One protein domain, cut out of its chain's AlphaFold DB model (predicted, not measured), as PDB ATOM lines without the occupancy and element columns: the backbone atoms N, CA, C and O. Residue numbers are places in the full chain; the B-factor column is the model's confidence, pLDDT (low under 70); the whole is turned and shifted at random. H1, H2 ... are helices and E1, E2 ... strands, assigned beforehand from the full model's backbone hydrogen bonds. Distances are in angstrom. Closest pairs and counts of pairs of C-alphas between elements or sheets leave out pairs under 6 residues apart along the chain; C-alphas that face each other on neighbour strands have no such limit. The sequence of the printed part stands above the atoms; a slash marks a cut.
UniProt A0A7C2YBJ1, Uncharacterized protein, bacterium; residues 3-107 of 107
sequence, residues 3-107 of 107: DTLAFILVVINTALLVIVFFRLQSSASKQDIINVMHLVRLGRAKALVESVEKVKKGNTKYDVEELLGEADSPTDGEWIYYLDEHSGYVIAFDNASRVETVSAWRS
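Overview. This is residues 3 to 107 of the 107 residues of an uncharacterized protein of bacterium (UniProt A0A7C2YBJ1). A small compact head sits at one end of a long helical arm: H1 and H2 follow one after the other, and the last part of H2 joins a three-stranded sheet, E1 E2 E3, and the short helix H3 in the head. Residues 3 to 40, with H1 and the first part of H2, stick out from the head and make the length. The printed part has 105 residues with three named helices and then three named strands, in the order H1 H2 H3 E1 E2 E3, mixed in class. The sheet has the order E1 E2 E3, antiparallel throughout, and is a meander, each strand the antiparallel neighbour of the one before. The whole is extended, with a radius of gyration of the C-alphas of 25.6 A and spans of 87 by 26 by 21 A.

Arrangement. Start at H1, residues 3 to 25, which is apart from H2, residues 30 to 52. H2 touches H3, residues 61 to 68, with residues 48 to 52 alone; look at Ser 51 and Leu 67, whose C-alphas are the closest, 5.8 A apart. These two helices run opposite ways at a steep tilt of 48 degrees. In H1, H2 and H3 every O i to N i+4 pair is within hydrogen-bond range. Next come E1, residues 78 to 82, and E2, residues 87 to 93, an antiparallel hairpin at 161 degrees, where N 79 and O 91 are 2.8 A apart, within hydrogen-bond range. E2 and E3, residues 99 to 106, form another antiparallel hairpin at 163 degrees, with N 90 and O 103 2.8 A apart. H2 only grazes the sheet with residues 44 to 52; the closest C-alphas of H2 and E2 are those of Val 52 and Tyr 89, 8.0 A apart. H3 only grazes it too, and the closest C-alphas of H3 and E3 are those of Lys 61 and Val 99, 7.3 A apart. Residues 73 to 74 pair with residues 79 to 80 of E1, antiparallel.

Along the chain. Find C-alpha 3 at (-36.699, -40.895, 84.637); from there H1 runs 33.0 A to C-alpha 25. H2 begins at C-alpha 30, (-15.288, -34.791, 47.850), and runs 32.2 A. E2 is 19.7 A long, and E3 runs 20.6 A to C-alpha 106 at (-2.185, -31.262, 22.680).

Size, cuts and confidence. The C-alphas farthest apart are those of Asp 3 and Asn 95, 87.3 A. Residues 3 to 40 stand free; without them the body spans 33 by 22 by 16 A. The printed part has no cut and no long link. The mean pLDDT of the printed part is 80.3, and residues 22 to 44 are among those under 70.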
ATOM      1  N   ASP A   3     -36.732 -40.127  85.894       60.44
ATOM      2  CA  ASP A   3     -36.699 -40.895  84.637       60.44
ATOM      3  C   ASP A   3     -37.044 -40.073  83.390       60.44
ATOM      4  O   ASP A   3     -36.442 -40.248  82.332       60.44
ATOM      5  N   THR A   4     -37.970 -39.119  83.508       66.31
ATOM      6  CA  THR A   4     -38.390 -38.273  82.382       66.31
ATOM      7  C   THR A   4     -37.290 -37.299  81.961       66.31
ATOM      8  O   THR A   4     -37.092 -37.066  80.773       66.31
ATOM      9  N   LEU A   5     -36.539 -36.759  82.925       68.12
ATOM     10  CA  LEU A   5     -35.419 -35.853  82.658       68.12
ATOM     11  C   LEU A   5     -34.226 -36.598  82.055       68.12
ATOM     12  O   LEU A   5     -33.611 -36.101  81.112       68.12
ATOM     13  N   ALA A   6     -33.940 -37.806  82.550       68.50
ATOM     14  CA  ALA A   6     -32.905 -38.668  81.989       68.50
ATOM     15  C   ALA A   6     -33.218 -39.050  80.532       68.50
ATOM     16  O   ALA A   6     -32.343 -38.970  79.672       68.50
ATOM     17  N   PHE A   7     -34.478 -39.377  80.232       71.06
ATOM     18  CA  PHE A   7     -34.916 -39.696  78.873       71.06
ATOM     19  C   PHE A   7     -34.759 -38.508  77.912       71.06
ATOM     20  O   PHE A   7     -34.208 -38.659  76.822       71.06
ATOM     21  N   ILE A   8     -35.168 -37.305  78.332       73.50
ATOM     22  CA  ILE A   8     -35.020 -36.080  77.527       73.50
ATOM     23  C   ILE A   8     -33.540 -35.794  77.231       73.50
ATOM     24  O   ILE A   8     -33.184 -35.483  76.094       73.50
ATOM     25  N   LEU A   9     -32.662 -35.953  78.226       69.19
ATOM     26  CA  LEU A   9     -31.218 -35.764  78.071       69.19
ATOM     27  C   LEU A   9     -30.602 -36.729  77.052       69.19
ATOM     28  O   LEU A   9     -29.780 -36.309  76.237       69.19
ATOM     29  N   VAL A  10     -31.017 -37.997  77.062       72.94
ATOM     30  CA  VAL A  10     -30.543 -39.014  76.106       72.94
ATOM     31  C   VAL A  10     -30.983 -38.683  74.680       72.94
ATOM     32  O   VAL A  10     -30.176 -38.770  73.750       72.94
ATOM     33  N   VAL A  11     -32.231 -38.245  74.496       75.31
ATOM     34  CA  VAL A  11     -32.757 -37.861  73.177       75.31
ATOM     35  C   VAL A  11     -32.007 -36.650  72.618       75.31
ATOM     36  O   VAL A  11     -31.589 -36.671  71.460       75.31
ATOM     37  N   ILE A  12     -31.766 -35.626  73.443       73.19
ATOM     38  CA  ILE A  12     -31.035 -34.419  73.030       73.19
ATOM     39  C   ILE A  12     -29.587 -34.756  72.651       73.19
ATOM     40  O   ILE A  12     -29.119 -34.322  71.597       73.19
ATOM     41  N   ASN A  13     -28.891 -35.567  73.456       69.75
ATOM     42  CA  ASN A  13     -27.512 -35.972  73.161       69.75
ATOM     43  C   ASN A  13     -27.411 -36.776  71.858       69.75
ATOM     44  O   ASN A  13     -26.512 -36.553  71.049       69.75
ATOM     45  N   THR A  14     -28.364 -37.680  71.628       75.25
ATOM     46  CA  THR A  14     -28.404 -38.495  70.407       75.25
ATOM     47  C   THR A  14     -28.658 -37.626  69.175       75.25
ATOM     48  O   THR A  14     -27.972 -37.773  68.166       75.25
ATOM     49  N   ALA A  15     -29.584 -36.666  69.259       73.25
ATOM     50  CA  ALA A  15     -29.857 -35.735  68.167       73.25
ATOM     51  C   ALA A  15     -28.638 -34.854  67.837       73.25
ATOM     52  O   ALA A  15     -28.305 -34.677  66.665       73.25
ATOM     53  N   LEU A  16     -27.932 -34.355  68.857       73.69
ATOM     54  CA  LEU A  16     -26.693 -33.590  68.683       73.69
ATOM     55  C   LEU A  16     -25.603 -34.416  67.995       73.69
ATOM     56  O   LEU A  16     -24.984 -33.925  67.053       73.69
ATOM     57  N   LEU A  17     -25.405 -35.673  68.401       70.94
ATOM     58  CA  LEU A  17     -24.448 -36.579  67.758       70.94
ATOM     59  C   LEU A  17     -24.784 -36.823  66.285       70.94
ATOM     60  O   LEU A  17     -23.887 -36.776  65.448       70.94
ATOM     61  N   VAL A  18     -26.062 -37.022  65.947       76.94
ATOM     62  CA  VAL A  18     -26.506 -37.200  64.554       76.94
ATOM     63  C   VAL A  18     -26.264 -35.936  63.729       76.94
ATOM     64  O   VAL A  18     -25.764 -36.029  62.610       76.94
ATOM     65  N   ILE A  19     -26.556 -34.751  64.274       74.94
ATOM     66  CA  ILE A  19     -26.315 -33.468  63.594       74.94
ATOM     67  C   ILE A  19     -24.818 -33.242  63.371       74.94
ATOM     68  O   ILE A  19     -24.417 -32.841  62.278       74.94
ATOM     69  N   VAL A  20     -23.987 -33.517  64.379       69.75
ATOM     70  CA  VAL A  20     -22.525 -33.430  64.269       69.75
ATOM     71  C   VAL A  20     -22.008 -34.439  63.248       69.75
ATOM     72  O   VAL A  20     -21.182 -34.076  62.422       69.75
ATOM     73  N   PHE A  21     -22.532 -35.665  63.223       70.44
ATOM     74  CA  PHE A  21     -22.154 -36.683  62.241       70.44
ATOM     75  C   PHE A  21     -22.537 -36.281  60.809       70.44
ATOM     76  O   PHE A  21     -21.714 -36.397  59.903       70.44
ATOM     77  N   PHE A  22     -23.735 -35.723  60.605       68.75
ATOM     78  CA  PHE A  22     -24.162 -35.163  59.317       68.75
ATOM     79  C   PHE A  22     -23.295 -33.971  58.888       68.75
ATOM     80  O   PHE A  22     -22.894 -33.882  57.730       68.75
ATOM     81  N   ARG A  23     -22.965 -33.072  59.824       63.50
ATOM     82  CA  ARG A  23     -22.070 -31.927  59.585       63.50
ATOM     83  C   ARG A  23     -20.641 -32.367  59.272       63.50
ATOM     84  O   ARG A  23     -20.006 -31.767  58.415       63.50
ATOM     85  N   LEU A  24     -20.138 -33.409  59.933       60.53
ATOM     86  CA  LEU A  24     -18.822 -33.993  59.663       60.53
ATOM     87  C   LEU A  24     -18.800 -34.707  58.310       60.53
ATOM     88  O   LEU A  24     -17.851 -34.514  57.555       60.53
ATOM     89  N   GLN A  25     -19.863 -35.435  57.946       59.72
ATOM     90  CA  GLN A  25     -20.040 -35.941  56.580       59.72
ATOM     91  C   GLN A  25     -20.074 -34.809  55.543       59.72
ATOM     92  O   GLN A  25     -19.582 -34.997  54.432       59.72
ATOM     93  N   SER A  26     -20.608 -33.635  55.892       56.44
ATOM     94  CA  SER A  26     -20.632 -32.469  55.006       56.44
ATOM     95  C   SER A  26     -19.362 -31.604  55.048       56.44
ATOM     96  O   SER A  26     -19.271 -30.666  54.267       56.44
ATOM     97  N   SER A  27     -18.398 -31.848  55.950       53.94
ATOM     98  CA  SER A  27     -17.326 -30.873  56.253       53.94
ATOM     99  C   SER A  27     -16.127 -30.886  55.297       53.94
ATOM    100  O   SER A  27     -15.209 -30.088  55.462       53.94
ATOM    101  N   ALA A  28     -16.130 -31.743  54.288       54.97
ATOM    102  CA  ALA A  28     -15.355 -31.569  53.067       54.97
ATOM    103  C   ALA A  28     -15.953 -32.554  52.074       54.97
ATOM    104  O   ALA A  28     -15.508 -33.703  51.977       54.97
ATOM    105  N   SER A  29     -17.044 -32.158  51.414       61.53
ATOM    106  CA  SER A  29     -17.583 -33.010  50.365       61.53
ATOM    107  C   SER A  29     -16.451 -33.254  49.363       61.53
ATOM    108  O   SER A  29     -15.679 -32.349  49.042       61.53
ATOM    109  N   LYS A  30     -16.290 -34.489  48.884       57.78
ATOM    110  CA  LYS A  30     -15.288 -34.791  47.850       57.78
ATOM    111  C   LYS A  30     -15.434 -33.835  46.655       57.78
ATOM    112  O   LYS A  30     -14.436 -33.491  46.036       57.78
ATOM    113  N   GLN A  31     -16.656 -33.354  46.397       55.72
ATOM    114  CA  GLN A  31     -16.956 -32.290  45.442       55.72
ATOM    115  C   GLN A  31     -16.243 -30.965  45.740       55.72
ATOM    116  O   GLN A  31     -15.721 -30.369  44.809       55.72
ATOM    117  N   ASP A  32     -16.188 -30.499  46.986       55.97
ATOM    118  CA  ASP A  32     -15.515 -29.238  47.324       55.97
ATOM    119  C   ASP A  32     -14.003 -29.349  47.136       55.97
ATOM    120  O   ASP A  32     -13.382 -28.439  46.594       55.97
ATOM    121  N   ILE A  33     -13.414 -30.499  47.485       58.19
ATOM    122  CA  ILE A  33     -11.998 -30.781  47.209       58.19
ATOM    123  C   ILE A  33     -11.751 -30.808  45.697       58.19
ATOM    124  O   ILE A  33     -10.797 -30.198  45.224       58.19
ATOM    125  N   ILE A  34     -12.626 -31.459  44.925       61.25
ATOM    126  CA  ILE A  34     -12.532 -31.507  43.460       61.25
ATOM    127  C   ILE A  34     -12.687 -30.109  42.848       61.25
ATOM    128  O   ILE A  34     -11.917 -29.753  41.959       61.25
ATOM    129  N   ASN A  35     -13.620 -29.294  43.336       57.22
ATOM    130  CA  ASN A  35     -13.865 -27.940  42.839       57.22
ATOM    131  C   ASN A  35     -12.700 -26.999  43.164       57.22
ATOM    132  O   ASN A  35     -12.253 -26.253  42.295       57.22
ATOM    133  N   VAL A  36     -12.164 -27.060  44.386       58.66
ATOM    134  CA  VAL A  36     -10.973 -26.293  44.778       58.66
ATOM    135  C   VAL A  36      -9.764 -26.743  43.965       58.66
ATOM    136  O   VAL A  36      -9.034 -25.905  43.446       58.66
ATOM    137  N   MET A  37      -9.580 -28.048  43.780       59.62
ATOM    138  CA  MET A  37      -8.503 -28.593  42.957       59.62
ATOM    139  C   MET A  37      -8.630 -28.149  41.493       59.62
ATOM    140  O   MET A  37      -7.632 -27.766  40.888       59.62
ATOM    141  N   HIS A  38      -9.847 -28.106  40.941       58.22
ATOM    142  CA  HIS A  38     -10.105 -27.552  39.611       58.22
ATOM    143  C   HIS A  38      -9.775 -26.058  39.529       58.22
ATOM    144  O   HIS A  38      -9.128 -25.637  38.574       58.22
ATOM    145  N   LEU A  39     -10.170 -25.257  40.521       56.78
ATOM    146  CA  LEU A  39      -9.880 -23.820  40.554       56.78
ATOM    147  C   LEU A  39      -8.380 -23.535  40.687       56.78
ATOM    148  O   LEU A  39      -7.861 -22.671  39.982       56.78
ATOM    149  N   VAL A  40      -7.665 -24.290  41.526       60.62
ATOM    150  CA  VAL A  40      -6.200 -24.194  41.640       60.62
ATOM    151  C   VAL A  40      -5.532 -24.600  40.326       60.62
ATOM    152  O   VAL A  40      -4.619 -23.911  39.871       60.62
ATOM    153  N   ARG A  41      -6.013 -25.666  39.667       60.78
ATOM    154  CA  ARG A  41      -5.485 -26.120  38.371       60.78
ATOM    155  C   ARG A  41      -5.700 -25.075  37.276       60.78
ATOM    156  O   ARG A  41      -4.770 -24.793  36.535       60.78
ATOM    157  N   LEU A  42      -6.875 -24.444  37.223       64.00
ATOM    158  CA  LEU A  42      -7.173 -23.356  36.284       64.00
ATOM    159  C   LEU A  42      -6.318 -22.108  36.553       64.00
ATOM    160  O   LEU A  42      -5.836 -21.485  35.610       64.00
ATOM    161  N   GLY A  43      -6.090 -21.761  37.824       66.81
ATOM    162  CA  GLY A  43      -5.209 -20.656  38.211       66.81
ATOM    163  C   GLY A  43      -3.749 -20.898  37.818       66.81
ATOM    164  O   GLY A  43      -3.135 -20.027  37.204       66.81
ATOM    165  N   ARG A  44      -3.217 -22.097  38.099       68.44
ATOM    166  CA  ARG A  44      -1.859 -22.505  37.692       68.44
ATOM    167  C   ARG A  44      -1.727 -22.543  36.172       68.44
ATOM    168  O   ARG A  44      -0.758 -22.012  35.646       68.44
ATOM    169  N   ALA A  45      -2.712 -23.107  35.473       72.75
ATOM    170  CA  ALA A  45      -2.731 -23.172  34.015       72.75
ATOM    171  C   ALA A  45      -2.704 -21.774  33.388       72.75
ATOM    172  O   ALA A  45      -1.896 -21.513  32.504       72.75
ATOM    173  N   LYS A  46      -3.529 -20.846  33.885       74.06
ATOM    174  CA  LYS A  46      -3.536 -19.464  33.400       74.06
ATOM    175  C   LYS A  46      -2.195 -18.764  33.640       74.06
ATOM    176  O   LYS A  46      -1.670 -18.144  32.721       74.06
ATOM    177  N   ALA A  47      -1.636 -18.889  34.845       76.88
ATOM    178  CA  ALA A  47      -0.336 -18.308  35.173       76.88
ATOM    179  C   ALA A  47       0.786 -18.885  34.295       76.88
ATOM    180  O   ALA A  47       1.631 -18.138  33.814       76.88
ATOM    181  N   LEU A  48       0.755 -20.196  34.030       83.62
ATOM    182  CA  LEU A  48       1.714 -20.858  33.154       83.62
ATOM    183  C   LEU A  48       1.633 -20.312  31.724       83.62
ATOM    184  O   LEU A  48       2.660 -19.939  31.175       83.62
ATOM    185  N   VAL A  49       0.433 -20.199  31.141       85.88
ATOM    186  CA  VAL A  49       0.249 -19.632  29.789       85.88
ATOM    187  C   VAL A  49       0.813 -18.210  29.712       85.88
ATOM    188  O   VAL A  49       1.623 -17.919  28.835       85.88
ATOM    189  N   GLU A  50       0.446 -17.343  30.661       85.44
ATOM    190  CA  GLU A  50       0.919 -15.952  30.696       85.44
ATOM    191  C   GLU A  50       2.441 -15.841  30.895       85.44
ATOM    192  O   GLU A  50       3.073 -14.910  30.390       85.44
ATOM    193  N   SER A  51       3.046 -16.762  31.646       87.00
ATOM    194  CA  SER A  51       4.496 -16.802  31.836       87.00
ATOM    195  C   SER A  51       5.228 -17.376  30.622       87.00
ATOM    196  O   SER A  51       6.290 -16.864  30.270       87.00
ATOM    197  N   VAL A  52       4.668 -18.380  29.938       88.94
ATOM    198  CA  VAL A  52       5.288 -18.981  28.745       88.94
ATOM    199  C   VAL A  52       5.360 -17.962  27.612       88.94
ATOM    200  O   VAL A  52       6.374 -17.892  26.924       88.94
ATOM    201  N   GLU A  53       4.351 -17.102  27.462       89.88
ATOM    202  CA  GLU A  53       4.372 -16.000  26.485       89.88
ATOM    203  C   GLU A  53       5.529 -15.008  26.700       89.88
ATOM    204  O   GLU A  53       5.925 -14.294  25.775       89.88
ATOM    205  N   LYS A  54       6.096 -14.954  27.912       90.50
ATOM    206  CA  LYS A  54       7.245 -14.096  28.236       90.50
ATOM    207  C   LYS A  54       8.582 -14.759  27.925       90.50
ATOM    208  O   LYS A  54       9.579 -14.040  27.828       90.50
ATOM    209  N   VAL A  55       8.613 -16.081  27.750       92.06
ATOM    210  CA  VAL A  55       9.823 -16.814  27.378       92.06
ATOM    211  C   VAL A  55      10.175 -16.505  25.929       92.06
ATOM    212  O   VAL A  55       9.370 -16.658  25.011       92.06
ATOM    213  N   LYS A  56      11.411 -16.066  25.712       92.62
ATOM    214  CA  LYS A  56      11.938 -15.691  24.402       92.62
ATOM    215  C   LYS A  56      13.115 -16.572  24.030       92.62
ATOM    216  O   LYS A  56      13.888 -17.018  24.876       92.62
ATOM    217  N   LYS A  57      13.300 -16.749  22.722       93.25
ATOM    218  CA  LYS A  57      14.505 -17.378  22.181       93.25
ATOM    219  C   LYS A  57      15.753 -16.671  22.720       93.25
ATOM    220  O   LYS A  57      15.828 -15.443  22.701       93.25
ATOM    221  N   GLY A  58      16.721 -17.450  23.188       92.31
ATOM    222  CA  GLY A  58      17.955 -16.960  23.798       92.31
ATOM    223  C   GLY A  58      17.910 -16.797  25.322       92.31
ATOM    224  O   GLY A  58      18.983 -16.619  25.910       92.31
ATOM    225  N   ASN A  59      16.732 -16.890  25.962       95.25
ATOM    226  CA  ASN A  59      16.638 -16.941  27.424       95.25
ATOM    227  C   ASN A  59      17.428 -18.122  27.976       95.25
ATOM    228  O   ASN A  59      17.471 -19.181  27.361       95.25
ATOM    229  N   THR A  60      18.070 -17.940  29.123       94.44
ATOM    230  CA  THR A  60      18.786 -19.030  29.793       94.44
ATOM    231  C   THR A  60      17.811 -19.936  30.545       94.44
ATOM    232  O   THR A  60      16.696 -19.520  30.853       94.44
ATOM    233  N   LYS A  61      18.238 -21.155  30.896       92.56
ATOM    234  CA  LYS A  61      17.483 -22.028  31.817       92.56
ATOM    235  C   LYS A  61      17.083 -21.316  33.116       92.56
ATOM    236  O   LYS A  61      15.961 -21.489  33.572       92.56
ATOM    237  N   TYR A  62      17.959 -20.462  33.648       92.94
ATOM    238  CA  TYR A  62      17.674 -19.665  34.841       92.94
ATOM    239  C   TYR A  62      16.523 -18.672  34.616       92.94
ATOM    240  O   TYR A  62      15.602 -18.622  35.421       92.94
ATOM    241  N   ASP A  63      16.525 -17.934  33.499       93.75
ATOM    242  CA  ASP A  63      15.438 -16.988  33.181       93.75
ATOM    243  C   ASP A  63      14.091 -17.718  33.033       93.75
ATOM    244  O   ASP A  63      13.042 -17.211  33.427       93.75
ATOM    245  N   VAL A  64      14.119 -18.910  32.429       92.50
ATOM    246  CA  VAL A  64      12.935 -19.759  32.238       92.50
ATOM    247  C   VAL A  64      12.399 -20.230  33.588       92.50
ATOM    248  O   VAL A  64      11.199 -20.122  33.830       92.50
ATOM    249  N   GLU A  65      13.275 -20.688  34.477       92.44
ATOM    250  CA  GLU A  65      12.918 -21.118  35.831       92.44
ATOM    251  C   GLU A  65      12.398 -19.955  36.693       92.44
ATOM    252  O   GLU A  65      11.441 -20.125  37.441       92.44
ATOM    253  N   GLU A  66      12.937 -18.744  36.539       91.06
ATOM    254  CA  GLU A  66      12.429 -17.551  37.230       91.06
ATOM    255  C   GLU A  66      11.005 -17.179  36.770       91.06
ATOM    256  O   GLU A  66      10.173 -16.750  37.572       91.06
ATOM    257  N   LEU A  67      10.700 -17.363  35.482       90.12
ATOM    258  CA  LEU A  67       9.398 -17.022  34.901       90.12
ATOM    259  C   LEU A  67       8.322 -18.089  35.136       90.12
ATOM    260  O   LEU A  67       7.151 -17.750  35.343       90.12
ATOM    261  N   LEU A  68       8.697 -19.363  35.036       87.31
ATOM    262  CA  LEU A  68       7.772 -20.501  35.008       87.31
ATOM    263  C   LEU A  68       7.833 -21.369  36.262       87.31
ATOM    264  O   LEU A  68       6.911 -22.149  36.506       87.31
ATOM    265  N   GLY A  69       8.891 -21.229  37.057       87.94
ATOM    266  CA  GLY A  69       9.255 -22.183  38.090       87.94
ATOM    267  C   GLY A  69       9.924 -23.435  37.519       87.94
ATOM    268  O   GLY A  69      10.238 -23.539  36.327       87.94
ATOM    269  N   GLU A  70      10.120 -24.401  38.411       90.12
ATOM    270  CA  GLU A  70      10.688 -25.707  38.089       90.12
ATOM    271  C   GLU A  70       9.809 -26.451  37.070       90.12
ATOM    272  O   GLU A  70       8.578 -26.469  37.176       90.12
ATOM    273  N   ALA A  71      10.446 -27.046  36.062       92.19
ATOM    274  CA  ALA A  71       9.754 -27.851  35.063       92.19
ATOM    275  C   ALA A  71       9.229 -29.155  35.676       92.19
ATOM    276  O   ALA A  71       9.879 -29.756  36.527       92.19
ATOM    277  N   ASP A  72       8.088 -29.649  35.190       90.44
ATOM    278  CA  ASP A  72       7.544 -30.927  35.662       90.44
ATOM    279  C   ASP A  72       8.412 -32.113  35.188       90.44
ATOM    280  O   ASP A  72       8.437 -33.178  35.806       90.44
ATOM    281  N   SER A  73       9.129 -31.955  34.071       91.56
ATOM    282  CA  SER A  73      10.156 -32.904  33.620       91.56
ATOM    283  C   SER A  73      11.341 -32.160  32.998       91.56
ATOM    284  O   SER A  73      11.323 -31.869  31.797       91.56
ATOM    285  N   PRO A  74      12.363 -31.816  33.804       92.81
ATOM    286  CA  PRO A  74      13.558 -31.146  33.320       92.81
ATOM    287  C   PRO A  74      14.559 -32.158  32.752       92.81
ATOM    288  O   PRO A  74      14.959 -33.111  33.420       92.81
ATOM    289  N   THR A  75      15.013 -31.925  31.524       92.88
ATOM    290  CA  THR A  75      16.180 -32.601  30.941       92.88
ATOM    291  C   THR A  75      17.219 -31.579  30.475       92.88
ATOM    292  O   THR A  75      17.007 -30.365  30.551       92.88
ATOM    293  N   ASP A  76      18.370 -32.046  29.991       87.94
ATOM    294  CA  ASP A  76      19.412 -31.143  29.501       87.94
ATOM    295  C   ASP A  76      19.017 -30.414  28.213       87.94
ATOM    296  O   ASP A  76      19.401 -29.256  28.045       87.94
ATOM    297  N   GLY A  77      18.231 -31.054  27.347       91.38
ATOM    298  CA  GLY A  77      17.815 -30.491  26.063       91.38
ATOM    299  C   GLY A  77      16.395 -29.938  26.054       91.38
ATOM    300  O   GLY A  77      16.117 -29.009  25.310       91.38
ATOM    301  N   GLU A  78      15.489 -30.470  26.873       94.94
ATOM    302  CA  GLU A  78      14.069 -30.115  26.813       94.94
ATOM    303  C   GLU A  78      13.428 -30.096  28.198       94.94
ATOM    304  O   GLU A  78      13.639 -31.002  29.010       94.94
ATOM    305  N   TRP A  79      12.629 -29.070  28.468       96.06
ATOM    306  CA  TRP A  79      11.820 -28.958  29.679       96.06
ATOM    307  C   TRP A  79      10.344 -29.019  29.328       96.06
ATOM    308  O   TRP A  79       9.888 -28.351  28.398       96.06
ATOM    309  N   ILE A  80       9.603 -29.810  30.097       94.25
ATOM    310  CA  ILE A  80       8.177 -30.044  29.885       94.25
ATOM    311  C   ILE A  80       7.387 -29.407  31.027       94.25
ATOM    312  O   ILE A  80       7.677 -29.648  32.199       94.25
ATOM    313  N   TYR A  81       6.369 -28.628  30.660       91.44
ATOM    314  CA  TYR A  81       5.408 -28.019  31.575       91.44
ATOM    315  C   TYR A  81       3.993 -28.480  31.225       91.44
ATOM    316  O   TYR A  81       3.506 -28.208  30.125       91.44
ATOM    317  N   TYR A  82       3.317 -29.158  32.149       89.31
ATOM    318  CA  TYR A  82       1.967 -29.674  31.933       89.31
ATOM    319  C   TYR A  82       0.905 -28.628  32.276       89.31
ATOM    320  O   TYR A  82       0.856 -28.085  33.381       89.31
ATOM    321  N   LEU A  83      -0.007 -28.396  31.332       85.62
ATOM    322  CA  LEU A  83      -1.265 -27.689  31.584       85.62
ATOM    323  C   LEU A  83      -2.290 -28.653  32.190       85.62
ATOM    324  O   LEU A  83      -2.911 -28.381  33.222       85.62
ATOM    325  N   ASP A  84      -2.435 -29.812  31.553       83.62
ATOM    326  CA  ASP A  84      -3.267 -30.923  31.992       83.62
ATOM    327  C   ASP A  84      -2.671 -32.267  31.529       83.62
ATOM    328  O   ASP A  84      -1.505 -32.347  31.157       83.62
ATOM    329  N   GLU A  85      -3.449 -33.348  31.611       83.69
ATOM    330  CA  GLU A  85      -3.002 -34.700  31.234       83.69
ATOM    331  C   GLU A  85      -2.761 -34.871  29.727       83.69
ATOM    332  O   GLU A  85      -2.137 -35.845  29.307       83.69
ATOM    333  N   HIS A  86      -3.245 -33.940  28.903       86.00
ATOM    334  CA  HIS A  86      -3.221 -34.048  27.448       86.00
ATOM    335  C   HIS A  86      -2.587 -32.838  26.763       86.00
ATOM    336  O   HIS A  86      -2.460 -32.845  25.544       86.00
ATOM    337  N   SER A  87      -2.174 -31.808  27.499       90.06
ATOM    338  CA  SER A  87      -1.626 -30.581  26.928       90.06
ATOM    339  C   SER A  87      -0.552 -29.940  27.801       90.06
ATOM    340  O   SER A  87      -0.498 -30.135  29.019       90.06
ATOM    341  N   GLY A  88       0.300 -29.141  27.165       92.88
ATOM    342  CA  GLY A  88       1.369 -28.420  27.840       92.88
ATOM    343  C   GLY A  88       2.327 -27.724  26.878       92.88
ATOM    344  O   GLY A  88       2.021 -27.546  25.693       92.88
ATOM    345  N   TYR A  89       3.488 -27.336  27.404       93.50
ATOM    346  CA  TYR A  89       4.558 -26.661  26.674       93.50
ATOM    347  C   TYR A  89       5.899 -27.376  26.804       93.50
ATOM    348  O   TYR A  89       6.328 -27.710  27.908       93.50
ATOM    349  N   VAL A  90       6.557 -27.604  25.669       95.19
ATOM    350  CA  VAL A  90       7.943 -28.067  25.602       95.19
ATOM    351  C   VAL A  90       8.823 -26.871  25.281       95.19
ATOM    352  O   VAL A  90       8.610 -26.174  24.286       95.19
ATOM    353  N   ILE A  91       9.823 -26.645  26.124       95.69
ATOM    354  CA  ILE A  91      10.868 -25.651  25.913       95.69
ATOM    355  C   ILE A  91      12.144 -26.409  25.578       95.69
ATOM    356  O   ILE A  91      12.699 -27.094  26.433       95.69
ATOM    357  N   ALA A  92      12.592 -26.298  24.331       96.19
ATOM    358  CA  ALA A  92      13.838 -26.890  23.868       96.19
ATOM    359  C   ALA A  92      14.987 -25.891  24.029       96.19
ATOM    360  O   ALA A  92      14.833 -24.698  23.736       96.19
ATOM    361  N   PHE A  93      16.137 -26.387  24.468       96.38
ATOM    362  CA  PHE A  93      17.353 -25.629  24.706       96.38
ATOM    363  C   PHE A  93      18.454 -26.046  23.736       96.38
ATOM    364  O   PHE A  93      18.615 -27.221  23.415       96.38
ATOM    365  N   ASP A  94      19.254 -25.071  23.320       94.62
ATOM    366  CA  ASP A  94      20.473 -25.307  22.564       94.62
ATOM    367  C   ASP A  94      21.611 -25.844  23.457       94.62
ATOM    368  O   ASP A  94      21.529 -25.902  24.689       94.62
ATOM    369  N   ASN A  95      22.742 -26.181  22.831       92.94
ATOM    370  CA  ASN A  95      23.947 -26.647  23.530       92.94
ATOM    371  C   ASN A  95      24.545 -25.608  24.501       92.94
ATOM    372  O   ASN A  95      25.379 -25.960  25.334       92.94
ATOM    373  N   ALA A  96      24.150 -24.336  24.401       93.19
ATOM    374  CA  ALA A  96      24.546 -23.270  25.318       93.19
ATOM    375  C   ALA A  96      23.529 -23.076  26.461       93.19
ATOM    376  O   ALA A  96      23.631 -22.098  27.206       93.19
ATOM    377  N   SER A  97      22.574 -24.003  26.626       92.31
ATOM    378  CA  SER A  97      21.498 -23.943  27.622       92.31
ATOM    379  C   SER A  97      20.614 -22.702  27.485       92.31
ATOM    380  O   SER A  97      20.163 -22.126  28.484       92.31
ATOM    381  N   ARG A  98      20.363 -22.283  26.242       94.56
ATOM    382  CA  ARG A  98      19.445 -21.193  25.912       94.56
ATOM    383  C   ARG A  98      18.239 -21.709  25.162       94.56
ATOM    384  O   ARG A  98      18.358 -22.618  24.353       94.56
ATOM    385  N   VAL A  99      17.086 -21.097  25.397       95.44
ATOM    386  CA  VAL A  99      15.840 -21.428  24.709       95.44
ATOM    387  C   VAL A  99      16.051 -21.303  23.210       95.44
ATOM    388  O   VAL A  99      16.330 -20.217  22.697       95.44
ATOM    389  N   GLU A 100      15.883 -22.413  22.511       95.62
ATOM    390  CA  GLU A 100      15.894 -22.475  21.060       95.62
ATOM    391  C   GLU A 100      14.473 -22.353  20.512       95.62
ATOM    392  O   GLU A 100      14.232 -21.549  19.604       95.62
ATOM    393  N   THR A 101      13.549 -23.125  21.095       95.31
ATOM    394  CA  THR A 101      12.156 -23.244  20.653       95.31
ATOM    395  C   THR A 101      11.221 -23.416  21.848       95.31
ATOM    396  O   THR A 101      11.555 -24.086  22.821       95.31
ATOM    397  N   VAL A 102      10.020 -22.848  21.743       94.81
ATOM    398  CA  VAL A 102       8.895 -23.102  22.649       94.81
ATOM    399  C   VAL A 102       7.754 -23.660  21.807       94.81
ATOM    400  O   VAL A 102       7.336 -23.019  20.843       94.81
ATOM    401  N   SER A 103       7.270 -24.852  22.145       93.62
ATOM    402  CA  SER A 103       6.209 -25.543  21.407       93.62
ATOM    403  C   SER A 103       5.083 -25.944  22.344       93.62
ATOM    404  O   SER A 103       5.325 -26.540  23.388       93.62
ATOM    405  N   ALA A 104       3.844 -25.652  21.960       92.94
ATOM    406  CA  ALA A 104       2.673 -26.187  22.641       92.94
ATOM    407  C   ALA A 104       2.300 -27.542  22.029       92.94
ATOM    408  O   ALA A 104       2.344 -27.696  20.807       92.94
ATOM    409  N   TRP A 105       1.883 -28.499  22.855       90.69
ATOM    410  CA  TRP A 105       1.290 -29.743  22.367       90.69
ATOM    411  C   TRP A 105      -0.099 -29.961  22.964       90.69
ATOM    412  O   TRP A 105      -0.423 -29.486  24.056       90.69
ATOM    413  N   ARG A 106      -0.913 -30.714  22.224       87.56
ATOM    414  CA  ARG A 106      -2.185 -31.262  22.680       87.56
ATOM    415  C   ARG A 106      -2.379 -32.631  22.032       87.56
ATOM    416  O   ARG A 106      -2.335 -32.715  20.806       87.56
ATOM    417  N   SER A 107      -2.520 -33.668  22.855       75.38
ATOM    418  CA  SER A 107      -2.823 -35.039  22.424       75.38
ATOM    419  C   SER A 107      -4.309 -35.246  22.157       75.38
ATOM    420  O   SER A 107      -5.138 -34.456  22.668       75.38
TER     421      SER A 107